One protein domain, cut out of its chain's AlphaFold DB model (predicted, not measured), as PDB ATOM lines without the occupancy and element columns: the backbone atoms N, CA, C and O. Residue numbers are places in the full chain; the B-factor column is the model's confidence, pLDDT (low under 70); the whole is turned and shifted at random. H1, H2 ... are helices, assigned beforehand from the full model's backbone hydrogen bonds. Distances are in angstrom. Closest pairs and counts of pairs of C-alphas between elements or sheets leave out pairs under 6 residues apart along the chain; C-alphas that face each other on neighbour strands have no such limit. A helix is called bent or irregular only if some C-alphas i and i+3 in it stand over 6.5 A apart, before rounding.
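AT A GLANCE: This is residues 591 to 712 of the 712 residues of an uncharacterized protein of Meyerozyma guilliermondii (strain ATCC 6260 / CBS 566 / DSM 6381 / JCM 1539 / NBRC 10279 / NRRL Y-324) (UniProt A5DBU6). Five helices form an up-and-down bundle, each running against the one before: H2, H3, H4 and H5 make a ring, H1 packs on H2 at one end, and H6 packs on H4 at the other. The printed part, 122 residues with six named helices, H1 to H6, and no named strand, is all helix and compact, with a radius of gyration of the C-alphas of 14.2 A and spans of 36 by 36 by 20 A.

IN THESE COORDINATES: H1, residues 591 to 604, begins at C-alpha 591 (-4.122, 14.608, -19.690). H2 is residues 609 to 626, 26.4 A; H3 632 to 647; H4 653 to 668; H5 672 to 687, only just irregular, with C-alphas 684 and 687 6.50 A apart. H6, 699 to 710, ends at (16.835, 10.871, -47.598).

HOW THE PARTS SIT: H1 and H2 are a hairpin; their closest C-alphas, Ile 599 and Glu 615, are 5.6 A apart. H2 touches H5 with residues 609 to 617 alone, Gln 610 and Thr 684 having the closest C-alphas, 6.2 A. O i to N i+4 pairs are within hydrogen-bond range throughout H1, H3, H4 and H6, 13 of 14 in H2, 11 of 12 in H5.

THE WHOLE: No cut; H5 to H6 is a long link. Residues 649 to 654, 691 to 693 and 712 have pLDDT under 70.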
ATOM      1  N   VAL A 591      -4.820  15.550 -18.812       92.88
ATOM      2  CA  VAL A 591      -4.122  14.608 -19.690       92.88
ATOM      3  C   VAL A 591      -3.633  13.399 -18.897       92.88
ATOM      4  O   VAL A 591      -3.836  12.267 -19.329       92.88
ATOM      5  N   ALA A 592      -3.045  13.607 -17.715       92.06
ATOM      6  CA  ALA A 592      -2.592  12.513 -16.861       92.06
ATOM      7  C   ALA A 592      -3.753  11.621 -16.387       92.06
ATOM      8  O   ALA A 592      -3.635  10.395 -16.444       92.06
ATOM      9  N   ASP A 593      -4.878  12.201 -15.964       92.75
ATOM     10  CA  ASP A 593      -6.065  11.435 -15.560       92.75
ATOM     11  C   ASP A 593      -6.662  10.652 -16.739       92.75
ATOM     12  O   ASP A 593      -6.919   9.454 -16.610       92.75
ATOM     13  N   SER A 594      -6.793  11.283 -17.911       94.38
ATOM     14  CA  SER A 594      -7.233  10.616 -19.145       94.38
ATOM     15  C   SER A 594      -6.302   9.460 -19.533       94.38
ATOM     16  O   SER A 594      -6.752   8.356 -19.847       94.38
ATOM     17  N   CYS A 595      -4.988   9.674 -19.433       94.75
ATOM     18  CA  CYS A 595      -3.978   8.656 -19.702       94.75
ATOM     19  C   CYS A 595      -4.111   7.467 -18.748       94.75
ATOM     20  O   CYS A 595      -4.091   6.314 -19.180       94.75
ATOM     21  N   TYR A 596      -4.330   7.728 -17.460       94.94
ATOM     22  CA  TYR A 596      -4.535   6.676 -16.472       94.94
ATOM     23  C   TYR A 596      -5.826   5.879 -16.704       94.94
ATOM     24  O   TYR A 596      -5.823   4.655 -16.554       94.94
ATOM     25  N   GLU A 597      -6.916   6.532 -17.111       95.19
ATOM     26  CA  GLU A 597      -8.147   5.832 -17.491       95.19
ATOM     27  C   GLU A 597      -7.942   4.959 -18.736       95.19
ATOM     28  O   GLU A 597      -8.379   3.808 -18.741       95.19
ATOM     29  N   LYS A 598      -7.176   5.418 -19.735       94.31
ATOM     30  CA  LYS A 598      -6.803   4.581 -20.891       94.31
ATOM     31  C   LYS A 598      -5.957   3.372 -20.497       94.31
ATOM     32  O   LYS A 598      -6.213   2.273 -20.982       94.31
ATOM     33  N   ILE A 599      -5.017   3.520 -19.560       95.06
ATOM     34  CA  ILE A 599      -4.261   2.383 -19.005       95.06
ATOM     35  C   ILE A 599      -5.209   1.355 -18.369       95.06
ATOM     36  O   ILE A 599      -5.027   0.148 -18.555       95.06
ATOM     37  N   LYS A 600      -6.226   1.795 -17.618       94.19
ATOM     38  CA  LYS A 600      -7.224   0.885 -17.028       94.19
ATOM     39  C   LYS A 600      -8.074   0.200 -18.089       94.19
ATOM     40  O   LYS A 600      -8.309  -0.998 -17.963       94.19
ATOM     41  N   GLU A 601      -8.523   0.944 -19.096       93.31
ATOM     42  CA  GLU A 601      -9.318   0.430 -20.211       93.31
ATOM     43  C   GLU A 601      -8.557  -0.687 -20.939       93.31
ATOM     44  O   GLU A 601      -9.050  -1.809 -21.032       93.31
ATOM     45  N   VAL A 602      -7.306  -0.432 -21.337       91.38
ATOM     46  CA  VAL A 602      -6.459  -1.418 -22.027       91.38
ATOM     47  C   VAL A 602      -6.198  -2.654 -21.159       91.38
ATOM     48  O   VAL A 602      -6.205  -3.773 -21.666       91.38
ATOM     49  N   ASN A 603      -6.021  -2.488 -19.845       89.19
ATOM     50  CA  ASN A 603      -5.822  -3.610 -18.920       89.19
ATOM     51  C   ASN A 603      -7.065  -4.500 -18.727       89.19
ATOM     52  O   ASN A 603      -6.930  -5.617 -18.222       89.19
ATOM     53  N   GLN A 604      -8.260  -4.023 -19.089       90.31
ATOM     54  CA  GLN A 604      -9.494  -4.819 -19.073       90.31
ATOM     55  C   GLN A 604      -9.686  -5.635 -20.358       90.31
ATOM     56  O   GLN A 604     -10.493  -6.567 -20.364       90.31
ATOM     57  N   LEU A 605      -8.953  -5.309 -21.428       87.69
ATOM     58  CA  LEU A 605      -8.997  -6.042 -22.690       87.69
ATOM     59  C   LEU A 605      -8.326  -7.419 -22.573       87.69
ATOM     60  O   LEU A 605      -7.572  -7.713 -21.641       87.69
ATOM     61  N   GLU A 606      -8.580  -8.275 -23.564       84.88
ATOM     62  CA  GLU A 606      -7.910  -9.570 -23.665       84.88
ATOM     63  C   GLU A 606      -6.387  -9.398 -23.778       84.88
ATOM     64  O   GLU A 606      -5.878  -8.485 -24.436       84.88
ATOM     65  N   LYS A 607      -5.633 -10.294 -23.134       83.62
ATOM     66  CA  LYS A 607      -4.170 -10.260 -23.182       83.62
ATOM     67  C   LYS A 607      -3.668 -10.638 -24.574       83.62
ATOM     68  O   LYS A 607      -3.528 -11.814 -24.888       83.62
ATOM     69  N   SER A 608      -3.303  -9.629 -25.353       85.44
ATOM     70  CA  SER A 608      -2.574  -9.767 -26.613       85.44
ATOM     71  C   SER A 608      -1.227  -9.041 -26.543       85.44
ATOM     72  O   SER A 608      -0.998  -8.197 -25.666       85.44
ATOM     73  N   ALA A 609      -0.313  -9.360 -27.465       83.94
ATOM     74  CA  ALA A 609       0.958  -8.641 -27.589       83.94
ATOM     75  C   ALA A 609       0.727  -7.144 -27.867       83.94
ATOM     76  O   ALA A 609       1.388  -6.296 -27.273       83.94
ATOM     77  N   GLN A 610      -0.278  -6.830 -28.690       84.75
ATOM     78  CA  GLN A 610      -0.701  -5.469 -29.021       84.75
ATOM     79  C   GLN A 610      -1.230  -4.723 -27.790       84.75
ATOM     80  O   GLN A 610      -0.716  -3.658 -27.461       84.75
ATOM     81  N   ASN A 611      -2.177  -5.301 -27.046       87.38
ATOM     82  CA  ASN A 611      -2.741  -4.663 -25.849       87.38
ATOM     83  C   ASN A 611      -1.681  -4.480 -24.752       87.38
ATOM     84  O   ASN A 611      -1.646  -3.450 -24.085       87.38
ATOM     85  N   SER A 612      -0.756  -5.437 -24.614       88.25
ATOM     86  CA  SER A 612       0.379  -5.312 -23.688       88.25
ATOM     87  C   SER A 612       1.341  -4.190 -24.100       88.25
ATOM     88  O   SER A 612       1.868  -3.483 -23.242       88.25
ATOM     89  N   CYS A 613       1.566  -4.008 -25.404       89.81
ATOM     90  CA  CYS A 613       2.395  -2.927 -25.930       89.81
ATOM     91  C   CYS A 613       1.707  -1.558 -25.770       89.81
ATOM     92  O   CYS A 613       2.352  -0.614 -25.325       89.81
ATOM     93  N   LEU A 614       0.393  -1.462 -26.020       91.12
ATOM     94  CA  LEU A 614      -0.407  -0.254 -25.764       91.12
ATOM     95  C   LEU A 614      -0.372   0.156 -24.289       91.12
ATOM     96  O   LEU A 614      -0.110   1.319 -23.993       91.12
ATOM     97  N   GLU A 615      -0.584  -0.787 -23.365       93.88
ATOM     98  CA  GLU A 615      -0.479  -0.530 -21.923       93.88
ATOM     99  C   GLU A 615       0.891   0.050 -21.583       93.88
ATOM    100  O   GLU A 615       0.984   1.101 -20.953       93.88
ATOM    101  N   LEU A 616       1.954  -0.595 -22.066       94.06
ATOM    102  CA  LEU A 616       3.323  -0.155 -21.842       94.06
ATOM    103  C   LEU A 616       3.565   1.260 -22.388       94.06
ATOM    104  O   LEU A 616       4.203   2.066 -21.707       94.06
ATOM    105  N   MET A 617       3.057   1.575 -23.582       92.75
ATOM    106  CA  MET A 617       3.174   2.901 -24.197       92.75
ATOM    107  C   MET A 617       2.442   3.972 -23.384       92.75
ATOM    108  O   MET A 617       3.057   4.983 -23.046       92.75
ATOM    109  N   PHE A 618       1.179   3.749 -23.006       95.38
ATOM    110  CA  PHE A 618       0.435   4.689 -22.161       95.38
ATOM    111  C   PHE A 618       1.105   4.863 -20.791       95.38
ATOM    112  O   PHE A 618       1.285   5.988 -20.328       95.38
ATOM    113  N   SER A 619       1.561   3.773 -20.171       96.25
ATOM    114  CA  SER A 619       2.298   3.823 -18.906       96.25
ATOM    115  C   SER A 619       3.607   4.611 -19.023       96.25
ATOM    116  O   SER A 619       3.979   5.332 -18.098       96.25
ATOM    117  N   MET A 620       4.309   4.515 -20.155       93.88
ATOM    118  CA  MET A 620       5.519   5.297 -20.412       93.88
ATOM    119  C   MET A 620       5.210   6.791 -20.568       93.88
ATOM    120  O   MET A 620       5.868   7.612 -19.929       93.88
ATOM    121  N   VAL A 621       4.181   7.134 -21.348       93.62
ATOM    122  CA  VAL A 621       3.700   8.515 -21.520       93.62
ATOM    123  C   VAL A 621       3.323   9.127 -20.170       93.62
ATOM    124  O   VAL A 621       3.754  10.236 -19.857       93.62
ATOM    125  N   TYR A 622       2.612   8.378 -19.323       95.19
ATOM    126  CA  TYR A 622       2.254   8.821 -17.978       95.19
ATOM    127  C   TYR A 622       3.490   9.193 -17.147       95.19
ATOM    128  O   TYR A 622       3.533  10.255 -16.532       95.19
ATOM    129  N   ILE A 623       4.527   8.348 -17.144       94.69
ATOM    130  CA  ILE A 623       5.780   8.632 -16.426       94.69
ATOM    131  C   ILE A 623       6.480   9.868 -17.015       94.69
ATOM    132  O   ILE A 623       7.007  10.686 -16.261       94.69
ATOM    133  N   GLN A 624       6.477  10.022 -18.343       92.12
ATOM    134  CA  GLN A 624       7.095  11.159 -19.035       92.12
ATOM    135  C   GLN A 624       6.432  12.500 -18.697       92.12
ATOM    136  O   GLN A 624       7.150  13.492 -18.570       92.12
ATOM    137  N   LEU A 625       5.112  12.528 -18.470       92.69
ATOM    138  CA  LEU A 625       4.409  13.727 -17.989       92.69
ATOM    139  C   LEU A 625       5.004  14.222 -16.663       92.69
ATOM    140  O   LEU A 625       5.354  15.392 -16.544       92.69
ATOM    141  N   TYR A 626       5.221  13.324 -15.696       91.62
ATOM    142  CA  TYR A 626       5.845  13.676 -14.408       91.62
ATOM    143  C   TYR A 626       7.348  13.962 -14.501       91.62
ATOM    144  O   TYR A 626       7.910  14.592 -13.607       91.62
ATOM    145  N   MET A 627       8.018  13.511 -15.563       91.44
ATOM    146  CA  MET A 627       9.401  13.901 -15.861       91.44
ATOM    147  C   MET A 627       9.495  15.268 -16.562       91.44
ATOM    148  O   MET A 627      10.609  15.737 -16.799       91.44
ATOM    149  N   GLY A 628       8.365  15.904 -16.899       88.50
ATOM    150  CA  GLY A 628       8.328  17.190 -17.598       88.50
ATOM    151  C   GLY A 628       8.746  17.107 -19.070       88.50
ATOM    152  O   GLY A 628       9.298  18.067 -19.604       88.50
ATOM    153  N   ASP A 629       8.539  15.958 -19.725       87.12
ATOM    154  CA  ASP A 629       8.822  15.800 -21.156       87.12
ATOM    155  C   ASP A 629       7.813  16.609 -21.989       87.12
ATOM    156  O   ASP A 629       6.606  16.362 -21.948       87.12
ATOM    157  N   THR A 630       8.313  17.570 -22.766       87.38
ATOM    158  CA  THR A 630       7.494  18.501 -23.556       87.38
ATOM    159  C   THR A 630       6.699  17.821 -24.665       87.38
ATOM    160  O   THR A 630       5.693  18.362 -25.111       87.38
ATOM    161  N   GLU A 631       7.133  16.648 -25.124       86.81
ATOM    162  CA  GLU A 631       6.453  15.897 -26.183       86.81
ATOM    163  C   GLU A 631       5.479  14.843 -25.621       86.81
ATOM    164  O   GLU A 631       4.854  14.115 -26.390       86.81
ATOM    165  N   ALA A 632       5.343  14.709 -24.295       88.94
ATOM    166  CA  ALA A 632       4.480  13.688 -23.695       88.94
ATOM    167  C   ALA A 632       2.997  13.887 -24.047       88.94
ATOM    168  O   ALA A 632       2.309  12.910 -24.332       88.94
ATOM    169  N   VAL A 633       2.525  15.138 -24.077       90.19
ATOM    170  CA  VAL A 633       1.128  15.470 -24.411       90.19
ATOM    171  C   VAL A 633       0.815  15.137 -25.869       90.19
ATOM    172  O   VAL A 633      -0.131  14.405 -26.126       90.19
ATOM    173  N   SER A 634       1.649  15.572 -26.819       89.44
ATOM    174  CA  SER A 634       1.432  15.252 -28.238       89.44
ATOM    175  C   SER A 634       1.516  13.744 -28.495       89.44
ATOM    176  O   SER A 634       0.670  13.178 -29.175       89.44
ATOM    177  N   THR A 635       2.481  13.062 -27.863       88.50
ATOM    178  CA  THR A 635       2.601  11.594 -27.947       88.50
ATOM    179  C   THR A 635       1.344  10.902 -27.404       88.50
ATOM    180  O   THR A 635       0.935   9.868 -27.930       88.50
ATOM    181  N   PHE A 636       0.729  11.443 -26.348       91.44
ATOM    182  CA  PHE A 636      -0.513  10.914 -25.790       91.44
ATOM    183  C   PHE A 636      -1.692  11.060 -26.757       91.44
ATOM    184  O   PHE A 636      -2.433  10.097 -26.957       91.44
ATOM    185  N   GLU A 637      -1.854  12.241 -27.353       90.44
ATOM    186  CA  GLU A 637      -2.915  12.534 -28.320       90.44
ATOM    187  C   GLU A 637      -2.819  11.607 -29.539       90.44
ATOM    188  O   GLU A 637      -3.800  10.947 -29.891       90.44
ATOM    189  N   ASP A 638      -1.619  11.455 -30.107       89.12
ATOM    190  CA  ASP A 638      -1.358  10.541 -31.224       89.12
ATOM    191  C   ASP A 638      -1.679   9.084 -30.851       89.12
ATOM    192  O   ASP A 638      -2.274   8.333 -31.634       89.12
ATOM    193  N   LEU A 639      -1.323   8.677 -29.628       89.75
ATOM    194  CA  LEU A 639      -1.561   7.325 -29.133       89.75
ATOM    195  C   LEU A 639      -3.051   7.035 -28.898       89.75
ATOM    196  O   LEU A 639      -3.495   5.924 -29.192       89.75
ATOM    197  N   ILE A 640      -3.836   8.010 -28.426       89.69
ATOM    198  CA  ILE A 640      -5.298   7.875 -28.323       89.69
ATOM    199  C   ILE A 640      -5.908   7.679 -29.707       89.69
ATOM    200  O   ILE A 640      -6.666   6.729 -29.901       89.69
ATOM    201  N   VAL A 641      -5.563   8.538 -30.671       87.38
ATOM    202  CA  VAL A 641      -6.099   8.446 -32.038       87.38
ATOM    203  C   VAL A 641      -5.766   7.084 -32.648       87.38
ATOM    204  O   VAL A 641      -6.608   6.461 -33.298       87.38
ATOM    205  N   CYS A 642      -4.546   6.596 -32.420       84.56
ATOM    206  CA  CYS A 642      -4.125   5.271 -32.853       84.56
ATOM    207  C   CYS A 642      -4.967   4.159 -32.202       84.56
ATOM    208  O   CYS A 642      -5.492   3.291 -32.902       84.56
ATOM    209  N   TYR A 643      -5.145   4.215 -30.880       86.00
ATOM    210  CA  TYR A 643      -5.932   3.250 -30.113       86.00
ATOM    211  C   TYR A 643      -7.394   3.184 -30.577       86.00
ATOM    212  O   TYR A 643      -7.908   2.099 -30.844       86.00
ATOM    213  N   GLU A 644      -8.061   4.328 -30.733       85.75
ATOM    214  CA  GLU A 644      -9.467   4.393 -31.154       85.75
ATOM    215  C   GLU A 644      -9.677   3.798 -32.550       85.75
ATOM    216  O   GLU A 644     -10.611   3.023 -32.765       85.75
ATOM    217  N   LYS A 645      -8.764   4.085 -33.485       81.25
ATOM    218  CA  LYS A 645      -8.795   3.520 -34.844       81.25
ATOM    219  C   LYS A 645      -8.548   2.015 -34.874       81.25
ATOM    220  O   LYS A 645      -9.099   1.322 -35.726       81.25
ATOM    221  N   MET A 646      -7.715   1.496 -33.973       76.19
ATOM    222  CA  MET A 646      -7.504   0.051 -33.847       76.19
ATOM    223  C   MET A 646      -8.757  -0.667 -33.333       76.19
ATOM    224  O   MET A 646      -9.040  -1.777 -33.774       76.19
ATOM    225  N   GLN A 647      -9.532  -0.027 -32.454       74.69
ATOM    226  CA  GLN A 647     -10.782  -0.589 -31.931       74.69
ATOM    227  C   GLN A 647     -11.940  -0.532 -32.942       74.69
ATOM    228  O   GLN A 647     -12.844  -1.362 -32.888       74.69
ATOM    229  N   SER A 648     -11.932   0.405 -33.897       70.31
ATOM    230  CA  SER A 648     -13.058   0.633 -34.814       70.31
ATOM    231  C   SER A 648     -13.168  -0.346 -35.999       70.31
ATOM    232  O   SER A 648     -13.977  -0.126 -36.898       70.31
ATOM    233  N   SER A 649     -12.428  -1.463 -36.025       53.03
ATOM    234  CA  SER A 649     -12.480  -2.526 -37.062       53.03
ATOM    235  C   SER A 649     -12.201  -2.097 -38.523       53.03
ATOM    236  O   SER A 649     -12.362  -2.888 -39.450       53.03
ATOM    237  N   SER A 650     -11.690  -0.882 -38.743       49.78
ATOM    238  CA  SER A 650     -11.197  -0.384 -40.036       49.78
ATOM    239  C   SER A 650      -9.669  -0.268 -39.997       49.78
ATOM    240  O   SER A 650      -9.124   0.796 -39.703       49.78
ATOM    241  N   GLY A 651      -8.970  -1.379 -40.247       51.75
ATOM    242  CA  GLY A 651      -7.506  -1.436 -40.355       51.75
ATOM    243  C   GLY A 651      -6.984  -0.700 -41.595       51.75
ATOM    244  O   GLY A 651      -6.579  -1.330 -42.574       51.75
ATOM    245  N   ASP A 652      -7.034   0.629 -41.554       53.81
ATOM    246  CA  ASP A 652      -6.577   1.530 -42.610       53.81
ATOM    247  C   ASP A 652      -5.100   1.918 -42.448       53.81
ATOM    248  O   ASP A 652      -4.564   1.992 -41.339       53.81
ATOM    249  N   SER A 653      -4.470   2.263 -43.576       54.81
ATOM    250  CA  SER A 653      -3.096   2.789 -43.702       54.81
ATOM    251  C   SER A 653      -2.752   3.925 -42.727       54.81
ATOM    252  O   SER A 653      -1.591   4.136 -42.381       54.81
ATOM    253  N   SER A 654      -3.759   4.657 -42.236       62.97
ATOM    254  CA  SER A 654      -3.561   5.807 -41.349       62.97
ATOM    255  C   SER A 654      -3.006   5.452 -39.962       62.97
ATOM    256  O   SER A 654      -2.240   6.239 -39.413       62.97
ATOM    257  N   SER A 655      -3.324   4.278 -39.399       73.31
ATOM    258  CA  SER A 655      -2.780   3.865 -38.090       73.31
ATOM    259  C   SER A 655      -1.300   3.490 -38.185       73.31
ATOM    260  O   SER A 655      -0.535   3.759 -37.261       73.31
ATOM    261  N   ALA A 656      -0.880   2.928 -39.324       75.00
ATOM    262  CA  ALA A 656       0.520   2.617 -39.598       75.00
ATOM    263  C   ALA A 656       1.373   3.888 -39.717       75.00
ATOM    264  O   ALA A 656       2.490   3.926 -39.202       75.00
ATOM    265  N   ILE A 657       0.834   4.946 -40.334       79.69
ATOM    266  CA  ILE A 657       1.495   6.256 -40.432       79.69
ATOM    267  C   ILE A 657       1.692   6.867 -39.039       79.69
ATOM    268  O   ILE A 657       2.825   7.189 -38.697       79.69
ATOM    269  N   ILE A 658       0.644   6.925 -38.206       82.69
ATOM    270  CA  ILE A 658       0.723   7.501 -36.847       82.69
ATOM    271  C   ILE A 658       1.741   6.743 -35.981       82.69
ATOM    272  O   ILE A 658       2.596   7.347 -35.338       82.69
ATOM    273  N   LEU A 659       1.721   5.406 -35.994       83.31
ATOM    274  CA  LEU A 659       2.721   4.611 -35.270       83.31
ATOM    275  C   LEU A 659       4.141   4.850 -35.784       83.31
ATOM    276  O   LEU A 659       5.087   4.864 -34.997       83.31
ATOM    277  N   THR A 660       4.297   5.038 -37.095       82.69
ATOM    278  CA  THR A 660       5.594   5.351 -37.700       82.69
ATOM    279  C   THR A 660       6.076   6.732 -37.250       82.69
ATOM    280  O   THR A 660       7.244   6.865 -36.894       82.69
ATOM    281  N   GLU A 661       5.198   7.733 -37.166       84.81
ATOM    282  CA  GLU A 661       5.502   9.067 -36.622       84.81
ATOM    283  C   GLU A 661       5.912   9.009 -35.142       84.81
ATOM    284  O   GLU A 661       6.950   9.569 -34.778       84.81
ATOM    285  N   ILE A 662       5.193   8.246 -34.309       84.50
ATOM    286  CA  ILE A 662       5.563   8.002 -32.901       84.50
ATOM    287  C   ILE A 662       6.947   7.339 -32.817       84.50
ATOM    288  O   ILE A 662       7.818   7.781 -32.061       84.50
ATOM    289  N   VAL A 663       7.193   6.297 -33.620       85.44
ATOM    290  CA  VAL A 663       8.491   5.604 -33.687       85.44
ATOM    291  C   VAL A 663       9.608   6.570 -34.081       85.44
ATOM    292  O   VAL A 663      10.670   6.556 -33.456       85.44
ATOM    293  N   LEU A 664       9.378   7.422 -35.078       83.81
ATOM    294  CA  LEU A 664      10.337   8.415 -35.556       83.81
ATOM    295  C   LEU A 664      10.632   9.479 -34.498       83.81
ATOM    296  O   LEU A 664      11.808   9.781 -34.268       83.81
ATOM    297  N   SER A 665       9.602   9.988 -33.816       84.94
ATOM    298  CA  SER A 665       9.761  10.894 -32.674       84.94
ATOM    299  C   SER A 665      10.651  10.245 -31.612       84.94
ATOM    300  O   SER A 665      11.705  10.784 -31.271       84.94
ATOM    301  N   PHE A 666      10.342   9.019 -31.186       85.69
ATOM    302  CA  PHE A 666      11.118   8.294 -30.175       85.69
ATOM    303  C   PHE A 666      12.569   8.015 -30.585       85.69
ATOM    304  O   PHE A 666      13.480   8.180 -29.768       85.69
ATOM    305  N   VAL A 667      12.815   7.629 -31.842       83.62
ATOM    306  CA  VAL A 667      14.169   7.369 -32.368       83.62
ATOM    307  C   VAL A 667      14.987   8.656 -32.486       83.62
ATOM    308  O   VAL A 667      16.210   8.620 -32.310       83.62
ATOM    309  N   SER A 668      14.339   9.789 -32.771       81.94
ATOM    310  CA  SER A 668      15.000  11.094 -32.863       81.94
ATOM    311  C   SER A 668      15.569  11.556 -31.514       81.94
ATOM    312  O   SER A 668      16.608  12.225 -31.470       81.94
ATOM    313  N   ARG A 669      14.957  11.125 -30.402       81.69
ATOM    314  CA  ARG A 669      15.393  11.455 -29.043       81.69
ATOM    315  C   ARG A 669      16.625  10.633 -28.632       81.69
ATOM    316  O   ARG A 669      16.787   9.451 -28.947       81.69
ATOM    317  N   ARG A 670      17.525  11.235 -27.843       77.50
ATOM    318  CA  ARG A 670      18.743  10.578 -27.311       77.50
ATOM    319  C   ARG A 670      18.447   9.664 -26.106       77.50
ATOM    320  O   ARG A 670      19.117   9.758 -25.085       77.50
ATOM    321  N   SER A 671      17.464   8.767 -26.217       85.12
ATOM    322  CA  SER A 671      17.062   7.844 -25.143       85.12
ATOM    323  C   SER A 671      17.184   6.382 -25.574       85.12
ATOM    324  O   SER A 671      16.608   5.961 -26.574       85.12
ATOM    325  N   SER A 672      17.923   5.573 -24.807       85.38
ATOM    326  CA  SER A 672      18.023   4.127 -25.056       85.38
ATOM    327  C   SER A 672      16.710   3.394 -24.790       85.38
ATOM    328  O   SER A 672      16.433   2.392 -25.444       85.38
ATOM    329  N   LEU A 673      15.917   3.881 -23.830       89.06
ATOM    330  CA  LEU A 673      14.598   3.340 -23.515       89.06
ATOM    331  C   LEU A 673      13.648   3.539 -24.694       89.06
ATOM    332  O   LEU A 673      13.077   2.566 -25.175       89.06
ATOM    333  N   LEU A 674      13.559   4.772 -25.206       87.56
ATOM    334  CA  LEU A 674      12.674   5.096 -26.325       87.56
ATOM    335  C   LEU A 674      13.072   4.347 -27.595       87.56
ATOM    336  O   LEU A 674      12.204   3.808 -28.259       87.56
ATOM    337  N   LYS A 675      14.370   4.174 -27.874       88.56
ATOM    338  CA  LYS A 675      14.823   3.327 -28.992       88.56
ATOM    339  C   LYS A 675      14.383   1.867 -28.859       88.56
ATOM    340  O   LYS A 675      13.971   1.264 -29.844       88.56
ATOM    341  N   LYS A 676      14.475   1.281 -27.660       89.69
ATOM    342  CA  LYS A 676      13.995  -0.091 -27.413       89.69
ATOM    343  C   LYS A 676      12.470  -0.182 -27.526       89.69
ATOM    344  O   LYS A 676      11.972  -1.164 -28.064       89.69
ATOM    345  N   LEU A 677      11.755   0.841 -27.059       88.94
ATOM    346  CA  LEU A 677      10.307   0.953 -27.208       88.94
ATOM    347  C   LEU A 677       9.903   1.062 -28.685       88.94
ATOM    348  O   LEU A 677       9.041   0.315 -29.121       88.94
ATOM    349  N   SER A 678      10.583   1.895 -29.475       89.62
ATOM    350  CA  SER A 678      10.391   1.997 -30.926       89.62
ATOM    351  C   SER A 678      10.530   0.650 -31.626       89.62
ATOM    352  O   SER A 678       9.682   0.310 -32.440       89.62
ATOM    353  N   MET A 679      11.560  -0.135 -31.286       87.44
ATOM    354  CA  MET A 679      11.730  -1.488 -31.834       87.44
ATOM    355  C   MET A 679      10.568  -2.406 -31.449       87.44
ATOM    356  O   MET A 679      10.054  -3.125 -32.292       87.44
ATOM    357  N   MET A 680      10.108  -2.347 -30.196       87.19
ATOM    358  CA  MET A 680       8.968  -3.145 -29.743       87.19
ATOM    359  C   MET A 680       7.666  -2.758 -30.457       87.19
ATOM    360  O   MET A 680       6.905  -3.644 -30.842       87.19
ATOM    361  N   ILE A 681       7.418  -1.461 -30.657       88.00
ATOM    362  CA  ILE A 681       6.266  -0.956 -31.418       88.00
ATOM    363  C   ILE A 681       6.343  -1.452 -32.861       88.00
ATOM    364  O   ILE A 681       5.366  -1.979 -33.388       88.00
ATOM    365  N   TRP A 682       7.521  -1.324 -33.470       86.88
ATOM    366  CA  TRP A 682       7.781  -1.759 -34.834       86.88
ATOM    367  C   TRP A 682       7.513  -3.255 -35.017       86.88
ATOM    368  O   TRP A 682       6.726  -3.645 -35.878       86.88
ATOM    369  N   ASP A 683       8.082  -4.093 -34.152       86.12
ATOM    370  CA  ASP A 683       7.903  -5.541 -34.215       86.12
ATOM    371  C   ASP A 683       6.442  -5.937 -33.956       86.12
ATOM    372  O   ASP A 683       5.865  -6.715 -34.716       86.12
ATOM    373  N   THR A 684       5.815  -5.373 -32.918       85.94
ATOM    374  CA  THR A 684       4.483  -5.796 -32.448       85.94
ATOM    375  C   THR A 684       3.352  -5.323 -33.354       85.94
ATOM    376  O   THR A 684       2.414  -6.078 -33.598       85.94
ATOM    377  N   PHE A 685       3.411  -4.078 -33.832       82.81
ATOM    378  CA  PHE A 685       2.324  -3.486 -34.609       82.81
ATOM    379  C   PHE A 685       2.602  -3.456 -36.098       82.81
ATOM    380  O   PHE A 685       1.697  -3.714 -36.875       82.81
ATOM    381  N   LEU A 686       3.821  -3.109 -36.509       81.38
ATOM    382  CA  LEU A 686       4.087  -2.789 -37.908       81.38
ATOM    383  C   LEU A 686       4.539  -4.011 -38.702       81.38
ATOM    384  O   LEU A 686       4.146  -4.132 -39.858       81.38
ATOM    385  N   CYS A 687       5.302  -4.929 -38.102       83.00
ATOM    386  CA  CYS A 687       5.859  -6.097 -38.794       83.00
ATOM    387  C   CYS A 687       5.151  -7.430 -38.518       83.00
ATOM    388  O   CYS A 687       5.329  -8.366 -39.297       83.00
ATOM    389  N   THR A 688       4.364  -7.542 -37.446       78.88
ATOM    390  CA  THR A 688       3.629  -8.781 -37.154       78.88
ATOM    391  C   THR A 688       2.412  -8.897 -38.085       78.88
ATOM    392  O   THR A 688       1.607  -7.965 -38.121       78.88
ATOM    393  N   PRO A 689       2.264  -9.995 -38.854       74.88
ATOM    394  CA  PRO A 689       1.097 -10.192 -39.706       74.88
ATOM    395  C   PRO A 689      -0.173 -10.351 -38.863       74.88
ATOM    396  O   PRO A 689      -0.160 -11.039 -37.839       74.88
ATOM    397  N   ASP A 690      -1.260  -9.720 -39.303       70.19
ATOM    398  CA  ASP A 690      -2.586  -9.896 -38.712       70.19
ATOM    399  C   ASP A 690      -3.149 -11.311 -38.969       70.19
ATOM    400  O   ASP A 690      -2.520 -12.151 -39.619       70.19
ATOM    401  N   GLU A 691      -4.358 -11.586 -38.474       66.12
ATOM    402  CA  GLU A 691      -5.038 -12.883 -38.654       66.12
ATOM    403  C   GLU A 691      -5.235 -13.276 -40.133       66.12
ATOM    404  O   GLU A 691      -5.406 -14.455 -40.443       66.12
ATOM    405  N   ASN A 692      -5.153 -12.311 -41.056       67.50
ATOM    406  CA  ASN A 692      -5.261 -12.498 -42.503       67.50
ATOM    407  C   ASN A 692      -3.892 -12.529 -43.212       67.50
ATOM    408  O   ASN A 692      -3.834 -12.565 -44.443       67.50
ATOM    409  N   GLY A 693      -2.782 -12.503 -42.468       66.56
ATOM    410  CA  GLY A 693      -1.424 -12.484 -43.009       66.56
ATOM    411  C   GLY A 693      -0.956 -11.112 -43.511       66.56
ATOM    412  O   GLY A 693       0.113 -11.023 -44.120       66.56
ATOM    413  N   LYS A 694      -1.730 -10.041 -43.294       70.38
ATOM    414  CA  LYS A 694      -1.412  -8.683 -43.747       70.38
ATOM    415  C   LYS A 694      -0.522  -7.985 -42.720       70.38
ATOM    416  O   LYS A 694      -0.821  -7.936 -41.532       70.38
ATOM    417  N   ILE A 695       0.574  -7.417 -43.206       77.12
ATOM    418  CA  ILE A 695       1.496  -6.598 -42.417       77.12
ATOM    419  C   ILE A 695       1.018  -5.140 -42.478       77.12
ATOM    420  O   ILE A 695       0.670  -4.645 -43.552       77.12
ATOM    421  N   LEU A 696       0.987  -4.457 -41.330       75.50
ATOM    422  CA  LEU A 696       0.526  -3.066 -41.213       75.50
ATOM    423  C   LEU A 696       1.515  -2.051 -41.800       75.50
ATOM    424  O   LEU A 696       1.084  -0.991 -42.243       75.50
ATOM    425  N   ALA A 697       2.813  -2.369 -41.833       77.12
ATOM    426  CA  ALA A 697       3.834  -1.579 -42.517       77.12
ATOM    427  C   ALA A 697       3.618  -1.558 -44.043       77.12
ATOM    428  O   ALA A 697       4.195  -2.341 -44.800       77.12
ATOM    429  N   ASP A 698       2.751  -0.660 -44.488       76.31
ATOM    430  CA  ASP A 698       2.382  -0.449 -45.879       76.31
ATOM    431  C   ASP A 698       3.364   0.458 -46.647       76.31
ATOM    432  O   ASP A 698       4.328   1.012 -46.113       76.31
ATOM    433  N   SER A 699       3.133   0.628 -47.953       78.00
ATOM    434  CA  SER A 699       3.990   1.478 -48.791       78.00
ATOM    435  C   SER A 699       4.041   2.933 -48.316       78.00
ATOM    436  O   SER A 699       5.062   3.586 -48.514       78.00
ATOM    437  N   SER A 700       2.979   3.434 -47.679       78.69
ATOM    438  CA  SER A 700       2.896   4.812 -47.188       78.69
ATOM    439  C   SER A 700       3.780   5.041 -45.961       78.69
ATOM    440  O   SER A 700       4.567   5.986 -45.940       78.69
ATOM    441  N   SER A 701       3.722   4.147 -44.973       78.06
ATOM    442  CA  SER A 701       4.602   4.178 -43.796       78.06
ATOM    443  C   SER A 701       6.078   3.964 -44.163       78.06
ATOM    444  O   SER A 701       6.956   4.681 -43.676       78.06
ATOM    445  N   MET A 702       6.372   3.062 -45.106       80.38
ATOM    446  CA  MET A 702       7.732   2.864 -45.631       80.38
ATOM    447  C   MET A 702       8.246   4.072 -46.418       80.38
ATOM    448  O   MET A 702       9.431   4.405 -46.343       80.38
ATOM    449  N   LYS A 703       7.364   4.754 -47.157       82.75
ATOM    450  CA  LYS A 703       7.708   5.980 -47.880       82.75
ATOM    451  C   LYS A 703       8.047   7.118 -46.918       82.75
ATOM    452  O   LYS A 703       9.059   7.772 -47.134       82.75
ATOM    453  N   LEU A 704       7.293   7.281 -45.827       82.69
ATOM    454  CA  LEU A 704       7.601   8.253 -44.772       82.69
ATOM    455  C   LEU A 704       9.000   8.027 -44.170       82.69
ATOM    456  O   LEU A 704       9.787   8.965 -44.046       82.69
ATOM    457  N   LEU A 705       9.340   6.775 -43.847       79.62
ATOM    458  CA  LEU A 705      10.678   6.411 -43.367       79.62
ATOM    459  C   LEU A 705      11.770   6.722 -44.387       79.62
ATOM    460  O   LEU A 705      12.798   7.298 -44.028       79.62
ATOM    461  N   TYR A 706      11.551   6.343 -45.647       81.69
ATOM    462  CA  TYR A 706      12.478   6.627 -46.737       81.69
ATOM    463  C   TYR A 706      12.705   8.133 -46.891       81.69
ATOM    464  O   TYR A 706      13.852   8.571 -46.941       81.69
ATOM    465  N   ASP A 707      11.635   8.926 -46.904       83.88
ATOM    466  CA  ASP A 707      11.712  10.371 -47.107       83.88
ATOM    467  C   ASP A 707      12.531  11.042 -45.995       83.88
ATOM    468  O   ASP A 707      13.419  11.846 -46.281       83.88
ATOM    469  N   ILE A 708      12.346  10.626 -44.739       78.94
ATOM    470  CA  ILE A 708      13.133  11.121 -43.599       78.94
ATOM    471  C   ILE A 708      14.598  10.682 -43.668       78.94
ATOM    472  O   ILE A 708      15.485  11.463 -43.322       78.94
ATOM    473  N   LEU A 709      14.872   9.451 -44.108       75.31
ATOM    474  CA  LEU A 709      16.240   8.962 -44.294       75.31
ATOM    475  C   LEU A 709      16.964   9.702 -45.421       75.31
ATOM    476  O   LEU A 709      18.161   9.922 -45.298       75.31
ATOM    477  N   THR A 710      16.260  10.093 -46.486       78.88
ATOM    478  CA  THR A 710      16.835  10.871 -47.598       78.88
ATOM    479  C   THR A 710      16.952  12.368 -47.324       78.88
ATOM    480  O   THR A 710      17.710  13.050 -48.008       78.88
ATOM    481  N   ALA A 711      16.197  12.890 -46.355       72.25
ATOM    482  CA  ALA A 711      16.257  14.290 -45.938       72.25
ATOM    483  C   ALA A 711      17.410  14.586 -44.957       72.25
ATOM    484  O   ALA A 711      17.687  15.754 -44.679       72.25
ATOM    485  N   LYS A 712      18.063  13.546 -44.424       49.16
ATOM    486  CA  LYS A 712      19.309  13.617 -43.647       49.16
ATOM    487  C   LYS A 712      20.511  13.340 -44.533       49.16
ATOM    488  O   LYS A 712      21.567  13.945 -44.238       49.16
TER     489      LYS A 712